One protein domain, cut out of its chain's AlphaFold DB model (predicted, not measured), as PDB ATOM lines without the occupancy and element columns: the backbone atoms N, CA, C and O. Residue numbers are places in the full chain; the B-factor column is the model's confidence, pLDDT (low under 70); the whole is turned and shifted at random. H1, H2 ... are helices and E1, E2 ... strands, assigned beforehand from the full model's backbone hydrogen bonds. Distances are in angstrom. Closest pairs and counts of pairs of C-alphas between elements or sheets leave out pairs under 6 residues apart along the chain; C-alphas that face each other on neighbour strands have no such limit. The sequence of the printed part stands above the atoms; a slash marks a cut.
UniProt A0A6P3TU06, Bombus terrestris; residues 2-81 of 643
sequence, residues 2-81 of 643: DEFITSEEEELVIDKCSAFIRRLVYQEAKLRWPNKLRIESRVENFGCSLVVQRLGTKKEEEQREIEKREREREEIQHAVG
ATOM      1  N   ASP A   2     -14.548 -30.288  31.540       87.31
ATOM      2  CA  ASP A   2     -15.633 -30.671  30.622       87.31
ATOM      3  C   ASP A   2     -15.665 -29.787  29.364       87.31
ATOM      4  O   ASP A   2     -15.637 -30.304  28.253       87.31
ATOM      5  N   GLU A   3     -15.545 -28.470  29.542       88.06
ATOM      6  CA  GLU A   3     -15.393 -27.478  28.465       88.06
ATOM      7  C   GLU A   3     -14.203 -27.763  27.522       88.06
ATOM      8  O   GLU A   3     -14.331 -27.618  26.311       88.06
ATOM      9  N   PHE A   4     -13.081 -28.269  28.051       88.31
ATOM     10  CA  PHE A   4     -11.884 -28.649  27.280       88.31
ATOM     11  C   PHE A   4     -12.026 -30.005  26.563       88.31
ATOM     12  O   PHE A   4     -11.365 -30.272  25.559       88.31
ATOM     13  N   ILE A   5     -12.912 -30.883  27.041       84.81
ATOM     14  CA  ILE A   5     -13.278 -32.103  26.305       84.81
ATOM     15  C   ILE A   5     -14.105 -31.736  25.061       84.81
ATOM     16  O   ILE A   5     -14.053 -32.462  24.070       84.81
ATOM     17  N   THR A   6     -14.821 -30.608  25.099       85.88
ATOM     18  CA  THR A   6     -15.608 -30.059  23.985       85.88
ATOM     19  C   THR A   6     -14.912 -28.963  23.166       85.88
ATOM     20  O   THR A   6     -15.460 -28.578  22.139       85.88
ATOM     21  N   SER A   7     -13.750 -28.447  23.589       87.62
ATOM     22  CA  SER A   7     -13.014 -27.397  22.864       87.62
ATOM     23  C   SER A   7     -12.029 -27.970  21.839       87.62
ATOM     24  O   SER A   7     -11.622 -29.131  21.905       87.62
ATOM     25  N   GLU A   8     -11.628 -27.129  20.885       84.69
ATOM     26  CA  GLU A   8     -10.635 -27.473  19.857       84.69
ATOM     27  C   GLU A   8      -9.182 -27.367  20.369       84.69
ATOM     28  O   GLU A   8      -8.271 -27.897  19.739       84.69
ATOM     29  N   GLU A   9      -8.949 -26.747  21.533       85.94
ATOM     30  CA  GLU A   9      -7.614 -26.531  22.120       85.94
ATOM     31  C   GLU A   9      -6.861 -27.850  22.346       85.94
ATOM     32  O   GLU A   9      -7.444 -28.810  22.846       85.94
ATOM     33  N   GLU A  10      -5.568 -27.930  22.024       83.12
ATOM     34  CA  GLU A  10      -4.808 -29.189  22.120       83.12
ATOM     35  C   GLU A  10      -4.444 -29.585  23.564       83.12
ATOM     36  O   GLU A  10      -4.509 -30.765  23.921       83.12
ATOM     37  N   GLU A  11      -4.095 -28.610  24.411       90.06
ATOM     38  CA  GLU A  11      -3.756 -28.832  25.820       90.06
ATOM     39  C   GLU A  11      -4.300 -27.743  26.756       90.06
ATOM     40  O   GLU A  11      -4.238 -26.552  26.463       90.06
ATOM     41  N   LEU A  12      -4.794 -28.167  27.923       90.44
ATOM     42  CA  LEU A  12      -5.216 -27.311  29.029       90.44
ATOM     43  C   LEU A  12      -4.143 -27.320  30.120       90.44
ATOM     44  O   LEU A  12      -3.884 -28.355  30.741       90.44
ATOM     45  N   VAL A  13      -3.549 -26.160  30.395       89.12
ATOM     46  CA  VAL A  13      -2.535 -25.995  31.447       89.12
ATOM     47  C   VAL A  13      -3.188 -25.522  32.751       89.12
ATOM     48  O   VAL A  13      -3.870 -24.503  32.787       89.12
ATOM     49  N   ILE A  14      -2.954 -26.252  33.845       88.12
ATOM     50  CA  ILE A  14      -3.327 -25.860  35.207       88.12
ATOM     51  C   ILE A  14      -2.074 -25.372  35.937       88.12
ATOM     52  O   ILE A  14      -1.229 -26.165  36.366       88.12
ATOM     53  N   ASP A  15      -1.955 -24.060  36.089       84.56
ATOM     54  CA  ASP A  15      -0.809 -23.423  36.732       84.56
ATOM     55  C   ASP A  15      -0.706 -23.683  38.244       84.56
ATOM     56  O   ASP A  15      -1.690 -23.948  38.935       84.56
ATOM     57  N   LYS A  16       0.521 -23.535  38.768       73.81
ATOM     58  CA  LYS A  16       0.838 -23.366  40.205       73.81
ATOM     59  C   LYS A  16       0.195 -24.409  41.139       73.81
ATOM     60  O   LYS A  16      -0.159 -24.110  42.281       73.81
ATOM     61  N   CYS A  17       0.078 -25.656  40.686       75.38
ATOM     62  CA  CYS A  17      -0.562 -26.715  41.460       75.38
ATOM     63  C   CYS A  17       0.332 -27.205  42.614       75.38
ATOM     64  O   CYS A  17       1.408 -27.767  42.397       75.38
ATOM     65  N   SER A  18      -0.146 -27.079  43.857       85.44
ATOM     66  CA  SER A  18       0.517 -27.690  45.019       85.44
ATOM     67  C   SER A  18       0.546 -29.221  44.901       85.44
ATOM     68  O   SER A  18      -0.279 -29.823  44.210       85.44
ATOM     69  N   ALA A  19       1.463 -29.896  45.603       85.50
ATOM     70  CA  ALA A  19       1.558 -31.360  45.555       85.50
ATOM     71  C   ALA A  19       0.240 -32.070  45.937       85.50
ATOM     72  O   ALA A  19      -0.097 -33.094  45.341       85.50
ATOM     73  N   PHE A  20      -0.526 -31.488  46.864       89.56
ATOM     74  CA  PHE A  20      -1.856 -31.960  47.250       89.56
ATOM     75  C   PHE A  20      -2.894 -31.747  46.137       89.56
ATOM     76  O   PHE A  20      -3.587 -32.693  45.767       89.56
ATOM     77  N   ILE A  21      -2.944 -30.548  45.540       88.25
ATOM     78  CA  ILE A  21      -3.856 -30.240  44.425       88.25
ATOM     79  C   ILE A  21      -3.565 -31.147  43.225       88.25
ATOM     80  O   ILE A  21      -4.499 -31.721  42.673       88.25
ATOM     81  N   ARG A  22      -2.290 -31.373  42.868       88.75
ATOM     82  CA  ARG A  22      -1.932 -32.307  41.785       88.75
ATOM     83  C   ARG A  22      -2.488 -33.709  42.043       88.75
ATOM     84  O   ARG A  22      -3.111 -34.284  41.158       88.75
ATOM     85  N   ARG A  23      -2.309 -34.244  43.260       89.69
ATOM     86  CA  ARG A  23      -2.838 -35.565  43.641       89.69
ATOM     87  C   ARG A  23      -4.364 -35.623  43.526       89.69
ATOM     88  O   ARG A  23      -4.873 -36.610  43.003       89.69
ATOM     89  N   LEU A  24      -5.075 -34.583  43.970       91.69
ATOM     90  CA  LEU A  24      -6.529 -34.495  43.811       91.69
ATOM     91  C   LEU A  24      -6.945 -34.448  42.337       91.69
ATOM     92  O   LEU A  24      -7.839 -35.192  41.956       91.69
ATOM     93  N   VAL A  25      -6.276 -33.657  41.493       90.44
ATOM     94  CA  VAL A  25      -6.579 -33.589  40.051       90.44
ATOM     95  C   VAL A  25      -6.381 -34.950  39.374       90.44
ATOM     96  O   VAL A  25      -7.275 -35.398  38.661       90.44
ATOM     97  N   TYR A  26      -5.276 -35.654  39.643       90.12
ATOM     98  CA  TYR A  26      -5.054 -37.016  39.131       90.12
ATOM     99  C   TYR A  26      -6.126 -38.015  39.607       90.12
ATOM    100  O   TYR A  26      -6.565 -38.866  38.831       90.12
ATOM    101  N   GLN A  27      -6.551 -37.924  40.871       91.69
ATOM    102  CA  GLN A  27      -7.570 -38.803  41.450       91.69
ATOM    103  C   GLN A  27      -8.961 -38.529  40.859       91.69
ATOM    104  O   GLN A  27      -9.597 -39.441  40.332       91.69
ATOM    105  N   GLU A  28      -9.413 -37.275  40.894       92.50
ATOM    106  CA  GLU A  28     -10.726 -36.868  40.395       92.50
ATOM    107  C   GLU A  28     -10.845 -37.059  38.884       92.50
ATOM    108  O   GLU A  28     -11.884 -37.519  38.413       92.50
ATOM    109  N   ALA A  29      -9.790 -36.790  38.109       90.06
ATOM    110  CA  ALA A  29      -9.845 -36.986  36.665       90.06
ATOM    111  C   ALA A  29      -9.979 -38.464  36.275       90.06
ATOM    112  O   ALA A  29     -10.740 -38.788  35.364       90.06
ATOM    113  N   LYS A  30      -9.313 -39.369  37.007       88.44
ATOM    114  CA  LYS A  30      -9.451 -40.819  36.814       88.44
ATOM    115  C   LYS A  30     -10.861 -41.325  37.149       88.44
ATOM    116  O   LYS A  30     -11.302 -42.301  36.547       88.44
ATOM    117  N   LEU A  31     -11.555 -40.677  38.088       91.88
ATOM    118  CA  LEU A  31     -12.930 -41.012  38.477       91.88
ATOM    119  C   LEU A  31     -13.980 -40.421  37.517       91.88
ATOM    120  O   LEU A  31     -14.924 -41.113  37.153       91.88
ATOM    121  N   ARG A  32     -13.821 -39.155  37.108       92.19
ATOM    122  CA  ARG A  32     -14.825 -38.394  36.338       92.19
ATOM    123  C   ARG A  32     -14.700 -38.560  34.822       92.19
ATOM    124  O   ARG A  32     -15.714 -38.598  34.131       92.19
ATOM    125  N   TRP A  33     -13.478 -38.690  34.300       88.75
ATOM    126  CA  TRP A  33     -13.205 -38.788  32.858       88.75
ATOM    127  C   TRP A  33     -12.339 -40.023  32.516       88.75
ATOM    128  O   TRP A  33     -11.290 -39.887  31.871       88.75
ATOM    129  N   PRO A  34     -12.753 -41.242  32.931       85.06
ATOM    130  CA  PRO A  34     -11.988 -42.467  32.707       85.06
ATOM    131  C   PRO A  34     -11.731 -42.686  31.212       85.06
ATOM    132  O   PRO A  34     -12.650 -42.621  30.397       85.06
ATOM    133  N   ASN A  35     -10.468 -42.940  30.863       82.06
ATOM    134  CA  ASN A  35      -9.984 -43.149  29.494       82.06
ATOM    135  C   ASN A  35     -10.319 -42.009  28.499       82.06
ATOM    136  O   ASN A  35     -10.327 -42.244  27.295       82.06
ATOM    137  N   LYS A  36     -10.586 -40.782  28.977       84.31
ATOM    138  CA  LYS A  36     -10.834 -39.596  28.128       84.31
ATOM    139  C   LYS A  36      -9.753 -38.521  28.227       84.31
ATOM    140  O   LYS A  36      -9.574 -37.759  27.282       84.31
ATOM    141  N   LEU A  37      -9.050 -38.441  29.357       87.75
ATOM    142  CA  LEU A  37      -8.024 -37.430  29.616       87.75
ATOM    143  C   LEU A  37      -6.677 -38.066  29.963       87.75
ATOM    144  O   LEU A  37      -6.603 -39.060  30.686       87.75
ATOM    145  N   ARG A  38      -5.614 -37.423  29.485       85.75
ATOM    146  CA  ARG A  38      -4.211 -37.677  29.806       85.75
ATOM    147  C   ARG A  38      -3.698 -36.494  30.628       85.75
ATOM    148  O   ARG A  38      -3.994 -35.354  30.284       85.75
ATOM    149  N   ILE A  39      -2.973 -36.749  31.720       89.25
ATOM    150  CA  ILE A  39      -2.461 -35.695  32.612       89.25
ATOM    151  C   ILE A  39      -0.966 -35.899  32.839       89.25
ATOM    152  O   ILE A  39      -0.544 -36.903  33.414       89.25
ATOM    153  N   GLU A  40      -0.169 -34.920  32.434       87.81
ATOM    154  CA  GLU A  40       1.284 -34.890  32.605       87.81
ATOM    155  C   GLU A  40       1.684 -33.714  33.511       87.81
ATOM    156  O   GLU A  40       0.969 -32.722  33.631       87.81
ATOM    157  N   SER A  41       2.823 -33.827  34.196       87.31
ATOM    158  CA  SER A  41       3.350 -32.760  35.057       87.31
ATOM    159  C   SER A  41       4.476 -32.027  34.330       87.31
ATOM    160  O   SER A  41       5.565 -32.584  34.187       87.31
ATOM    161  N   ARG A  42       4.240 -30.785  33.889       84.94
ATOM    162  CA  ARG A  42       5.275 -29.932  33.282       84.94
ATOM    163  C   ARG A  42       5.967 -29.128  34.388       84.94
ATOM    164  O   ARG A  42       5.329 -28.670  35.338       84.94
ATOM    165  N   VAL A  43       7.291 -29.010  34.313       79.62
ATOM    166  CA  VAL A  43       8.115 -28.305  35.309       79.62
ATOM    167  C   VAL A  43       8.819 -27.153  34.612       79.62
ATOM    168  O   VAL A  43       9.661 -27.372  33.747       79.62
ATOM    169  N   GLU A  44       8.480 -25.929  35.002       73.00
ATOM    170  CA  GLU A  44       9.008 -24.699  34.412       73.00
ATOM    171  C   GLU A  44       9.362 -23.712  35.520       73.00
ATOM    172  O   GLU A  44       8.550 -23.461  36.409       73.00
ATOM    173  N   ASN A  45      10.565 -23.132  35.459       59.81
ATOM    174  CA  ASN A  45      10.969 -21.958  36.245       59.81
ATOM    175  C   ASN A  45      10.548 -22.009  37.733       59.81
ATOM    176  O   ASN A  45       9.928 -21.083  38.253       59.81
ATOM    177  N   PHE A  46      10.903 -23.108  38.412       63.66
ATOM    178  CA  PHE A  46      10.610 -23.413  39.826       63.66
ATOM    179  C   PHE A  46       9.133 -23.683  40.180       63.66
ATOM    180  O   PHE A  46       8.838 -24.043  41.321       63.66
ATOM    181  N   GLY A  47       8.213 -23.588  39.221       68.56
ATOM    182  CA  GLY A  47       6.834 -24.055  39.337       68.56
ATOM    183  C   GLY A  47       6.629 -25.462  38.766       68.56
ATOM    184  O   GLY A  47       7.464 -26.007  38.043       68.56
ATOM    185  N   CYS A  48       5.471 -26.049  39.067       77.88
ATOM    186  CA  CYS A  48       4.950 -27.192  38.324       77.88
ATOM    187  C   CYS A  48       3.480 -26.946  37.984       77.88
ATOM    188  O   CYS A  48       2.660 -26.692  38.873       77.88
ATOM    189  N   SER A  49       3.178 -27.025  36.696       86.19
ATOM    190  CA  SER A  49       1.830 -27.035  36.148       86.19
ATOM    191  C   SER A  49       1.425 -28.469  35.799       86.19
ATOM    192  O   SER A  49       2.267 -29.351  35.601       86.19
ATOM    193  N   LEU A  50       0.120 -28.723  35.746       88.88
ATOM    194  CA  LEU A  50      -0.405 -29.929  35.112       88.88
ATOM    195  C   LEU A  50      -0.832 -29.592  33.693       88.88
ATOM    196  O   LEU A  50      -1.563 -28.631  33.485       88.88
ATOM    197  N   VAL A  51      -0.403 -30.403  32.738       89.94
ATOM    198  CA  VAL A  51      -0.838 -30.333  31.347       89.94
ATOM    199  C   VAL A  51      -1.857 -31.438  31.144       89.94
ATOM    200  O   VAL A  51      -1.571 -32.608  31.405       89.94
ATOM    201  N   VAL A  52      -3.059 -31.065  30.716       89.94
ATOM    202  CA  VAL A  52      -4.159 -31.989  30.462       89.94
ATOM    203  C   VAL A  52      -4.466 -32.000  28.975       89.94
ATOM    204  O   VAL A  52      -4.678 -30.958  28.367       89.94
ATOM    205  N   GLN A  53      -4.479 -33.191  28.393       88.94
ATOM    206  CA  GLN A  53      -4.692 -33.429  26.968       88.94
ATOM    207  C   GLN A  53      -5.830 -34.439  26.800       88.94
ATOM    208  O   GLN A  53      -6.044 -35.294  27.666       88.94
ATOM    209  N   ARG A  54      -6.571 -34.369  25.690       88.88
ATOM    210  CA  ARG A  54      -7.533 -35.426  25.338       88.88
ATOM    211  C   ARG A  54      -6.760 -36.720  25.043       88.88
ATOM    212  O   ARG A  54      -5.693 -36.684  24.426       88.88
ATOM    213  N   LEU A  55      -7.254 -37.859  25.531       83.44
ATOM    214  CA  LEU A  55      -6.650 -39.155  25.219       83.44
ATOM    215  C   LEU A  55      -6.925 -39.477  23.742       83.44
ATOM    216  O   LEU A  55      -8.067 -39.363  23.298       83.44
ATOM    217  N   GLY A  56      -5.885 -39.853  22.994       82.25
ATOM    218  CA  GLY A  56      -6.030 -40.250  21.591       82.25
ATOM    219  C   GLY A  56      -6.732 -41.599  21.438       82.25
ATOM    220  O   GLY A  56      -7.049 -42.280  22.420       82.25
ATOM    221  N   THR A  57      -6.935 -42.042  20.197       83.94
ATOM    222  CA  THR A  57      -7.326 -43.438  19.958       83.94
ATOM    223  C   THR A  57      -6.251 -44.392  20.488       83.94
ATOM    224  O   THR A  57      -5.080 -44.034  20.633       83.94
ATOM    225  N   LYS A  58      -6.621 -45.655  20.746       83.69
ATOM    226  CA  LYS A  58      -5.676 -46.679  21.233       83.69
ATOM    227  C   LYS A  58      -4.417 -46.781  20.356       83.69
ATOM    228  O   LYS A  58      -3.332 -46.978  20.888       83.69
ATOM    229  N   LYS A  59      -4.564 -46.588  19.039       86.19
ATOM    230  CA  LYS A  59      -3.463 -46.593  18.067       86.19
ATOM    231  C   LYS A  59      -2.575 -45.346  18.177       86.19
ATOM    232  O   LYS A  59      -1.364 -45.469  18.038       86.19
ATOM    233  N   GLU A  60      -3.146 -44.168  18.431       86.06
ATOM    234  CA  GLU A  60      -2.377 -42.930  18.639       86.06
ATOM    235  C   GLU A  60      -1.557 -42.969  19.929       86.06
ATOM    236  O   GLU A  60      -0.393 -42.586  19.903       86.06
ATOM    237  N   GLU A  61      -2.112 -43.454  21.046       83.56
ATOM    238  CA  GLU A  61      -1.332 -43.544  22.290       83.56
ATOM    239  C   GLU A  61      -0.271 -44.658  22.205       83.56
ATOM    240  O   GLU A  61       0.838 -44.471  22.696       83.56
ATOM    241  N   GLU A  62      -0.547 -45.773  21.510       88.44
ATOM    242  CA  GLU A  62       0.466 -46.793  21.183       88.44
ATOM    243  C   GLU A  62       1.607 -46.227  20.320       88.44
ATOM    244  O   GLU A  62       2.774 -46.473  20.625       88.44
ATOM    245  N   GLN A  63       1.283 -45.434  19.294       89.00
ATOM    246  CA  GLN A  63       2.252 -44.746  18.434       89.00
ATOM    247  C   GLN A  63       3.078 -43.709  19.216       89.00
ATOM    248  O   GLN A  63       4.306 -43.734  19.165       89.00
ATOM    249  N   ARG A  64       2.428 -42.854  20.012       84.00
ATOM    250  CA  ARG A  64       3.068 -41.840  20.869       84.00
ATOM    251  C   ARG A  64       4.023 -42.466  21.889       84.00
ATOM    252  O   ARG A  64       5.100 -41.936  22.151       84.00
ATOM    253  N   GLU A  65       3.659 -43.615  22.452       87.62
ATOM    254  CA  GLU A  65       4.529 -44.395  23.338       87.62
ATOM    255  C   GLU A  65       5.683 -45.101  22.597       87.62
ATOM    256  O   GLU A  65       6.711 -45.381  23.211       87.62
ATOM    257  N   ILE A  66       5.568 -45.383  21.295       93.56
ATOM    258  CA  ILE A  66       6.705 -45.826  20.467       93.56
ATOM    259  C   ILE A  66       7.660 -44.650  20.225       93.56
ATOM    260  O   ILE A  66       8.836 -44.765  20.563       93.56
ATOM    261  N   GLU A  67       7.154 -43.507  19.755       93.12
ATOM    262  CA  GLU A  67       7.933 -42.278  19.507       93.12
ATOM    263  C   GLU A  67       8.678 -41.789  20.755       93.12
ATOM    264  O   GLU A  67       9.832 -41.367  20.688       93.12
ATOM    265  N   LYS A  68       8.039 -41.883  21.924       89.75
ATOM    266  CA  LYS A  68       8.662 -41.572  23.213       89.75
ATOM    267  C   LYS A  68       9.826 -42.516  23.534       89.75
ATOM    268  O   LYS A  68      10.893 -42.037  23.897       89.75
ATOM    269  N   ARG A  69       9.662 -43.834  23.359       93.00
ATOM    270  CA  ARG A  69      10.743 -44.820  23.581       93.00
ATOM    271  C   ARG A  69      11.863 -44.716  22.546       93.00
ATOM    272  O   ARG A  69      12.998 -45.090  22.836       93.00
ATOM    273  N   GLU A  70      11.554 -44.242  21.343       95.50
ATOM    274  CA  GLU A  70      12.543 -43.933  20.314       95.50
ATOM    275  C   GLU A  70      13.362 -42.698  20.710       95.50
ATOM    276  O   GLU A  70      14.584 -42.788  20.771       95.50
ATOM    277  N   ARG A  71      12.710 -41.614  21.147       94.44
ATOM    278  CA  ARG A  71      13.386 -40.428  21.697       94.44
ATOM    279  C   ARG A  71      14.231 -40.745  22.934       94.44
ATOM    280  O   ARG A  71      15.392 -40.365  22.988       94.44
ATOM    281  N   GLU A  72      13.698 -41.503  23.895       94.25
ATOM    282  CA  GLU A  72      14.448 -41.977  25.072       94.25
ATOM    283  C   GLU A  72      15.681 -42.808  24.657       94.25
ATOM    284  O   GLU A  72      16.749 -42.696  25.261       94.25
ATOM    285  N   ARG A  73      15.579 -43.610  23.586       92.25
ATOM    286  CA  ARG A  73      16.711 -44.359  23.014       92.25
ATOM    287  C   ARG A  73      17.735 -43.439  22.349       92.25
ATOM    288  O   ARG A  73      18.929 -43.674  22.525       92.25
ATOM    289  N   GLU A  74      17.304 -42.427  21.602       93.38
ATOM    290  CA  GLU A  74      18.191 -41.427  20.995       93.38
ATOM    291  C   GLU A  74      18.927 -40.604  22.060       93.38
ATOM    292  O   GLU A  74      20.141 -40.434  21.966       93.38
ATOM    293  N   GLU A  75      18.231 -40.174  23.116       94.69
ATOM    294  CA  GLU A  75      18.813 -39.468  24.263       94.69
ATOM    295  C   GLU A  75      19.879 -40.322  24.971       94.69
ATOM    296  O   GLU A  75      20.988 -39.842  25.220       94.69
ATOM    297  N   ILE A  76      19.599 -41.609  25.221       93.75
ATOM    298  CA  ILE A  76      20.580 -42.560  25.773       93.75
ATOM    299  C   ILE A  76      21.772 -42.734  24.819       93.75
ATOM    300  O   ILE A  76      22.924 -42.649  25.247       93.75
ATOM    301  N   GLN A  77      21.524 -42.949  23.526       89.94
ATOM    302  CA  GLN A  77      22.576 -43.152  22.526       89.94
ATOM    303  C   GLN A  77      23.480 -41.916  22.387       89.94
ATOM    304  O   GLN A  77      24.698 -42.052  22.262       89.94
ATOM    305  N   HIS A  78      22.905 -40.714  22.468       91.50
ATOM    306  CA  HIS A  78      23.633 -39.450  22.492       91.50
ATOM    307  C   HIS A  78      24.448 -39.286  23.786       91.50
ATOM    308  O   HIS A  78      25.624 -38.924  23.727       91.50
ATOM    309  N   ALA A  79      23.874 -39.621  24.949       92.94
ATOM    310  CA  ALA A  79      24.548 -39.536  26.248       92.94
ATOM    311  C   ALA A  79      25.774 -40.466  26.373       92.94
ATOM    312  O   ALA A  79      26.729 -40.132  27.073       92.94
ATOM    313  N   VAL A  80      25.790 -41.605  25.670       92.69
ATOM    314  CA  VAL A  80      26.957 -42.509  25.600       92.69
ATOM    315  C   VAL A  80      28.143 -41.871  24.852       92.69
ATOM    316  O   VAL A  80      29.302 -42.158  25.176       92.69
ATOM    317  N   GLY A  81      27.870 -41.004  23.870       92.69
ATOM    318  CA  GLY A  81      28.843 -40.129  23.213       92.69
ATOM    319  C   GLY A  81      30.122 -40.819  22.715       92.69
ATOM    320  O   GLY A  81      30.087 -41.838  22.020       92.69
TER     321      GLY A  81
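AT A GLANCE: This is residues 2 to 81 of the 643 residues of a protein of Bombus terrestris (UniProt A0A6P3TU06). A small body, in which helix H2 packs over one face of a three-stranded sheet, has a long helical arm, H3, leading away from it, and residues 65 to 81, of which 65 to 80 belong to H3, stick out free. The hairpin of E2 and E3 makes most of the sheet, short E1 lies beside E3, and the short helix H1 only grazes the sheet. The printed part has 80 residues, with three named helices and three named strands in the order H1, E1, H2, E2, E3, H3; the sheet, in the order E1, E3, E2, is antiparallel throughout and the class is mixed, helices and strands. The whole is loose, with a radius of gyration of the C-alphas of 15.1 A and spans of 44 by 34 by 22 A.

HOW THE PARTS SIT: H1, residues 2 to 6, only grazes the sheet with its residues 4 to 6; its closest C-alphas to E3, residues 47 to 54, are those of Ile 5 and Arg 54, 6.7 A apart. E1, residues 11 to 14, is an edge strand and the antiparallel neighbour of E3, with directions at 145 degrees; N 12 and O 52 are within hydrogen-bond range at 2.8 A, and so are N 50 and O 14 at 3.0 A. H2, residues 19 to 32, is on the sheet at a height of 9.8 A, over E3 and E2, residues 37 to 44. It runs along the strands, at 2 degrees to E3 on the local plane. The closest C-alphas of H2 and E2 are those of Tyr 26 and Ile 39, 7.1 A apart. E1, H2 and E2 form a split strand-helix-strand unit, two strands running the same way with E3 between them, and its crossover is right-handed. H2 on one face of the sheet makes two layers, one of helix and one of strands. E2 and E3 form a hairpin, antiparallel at 154 degrees, with N 38 and O 53 at 2.8 A and N 44 and O 47 at 3.2 A, both within hydrogen-bond range. H3, residues 58 to 80, is not on the sheet and is apart from H1, H2, E1 and E2. In H1, H2 and H3 every O i to N i+4 pair is within hydrogen-bond range.

IN THESE COORDINATES: H1 begins at C-alpha 2, (-15.633, -30.671, 30.622), and E1 follows at residues 11 to 14. H2 measures 20.1 A from C-alpha 19 to C-alpha 32. E2 measures 21.8 A and E3 23.1 A, from C-alpha 47 at (6.834, -24.055, 39.337) to C-alpha 54. H3 measures 33.2 A and ends at C-alpha 80, (26.957, -42.509, 25.600).

THE WHOLE: The C-alphas of Glu 3 and Gly 81 are the two farthest apart, at 46.3 A. Without residues 65 to 81 the body spans 34 by 24 by 22 A. The printed part has no cut, and its five links are tight. The mean pLDDT of the printed part is 87.0, and residues 45 to 47 are under 70.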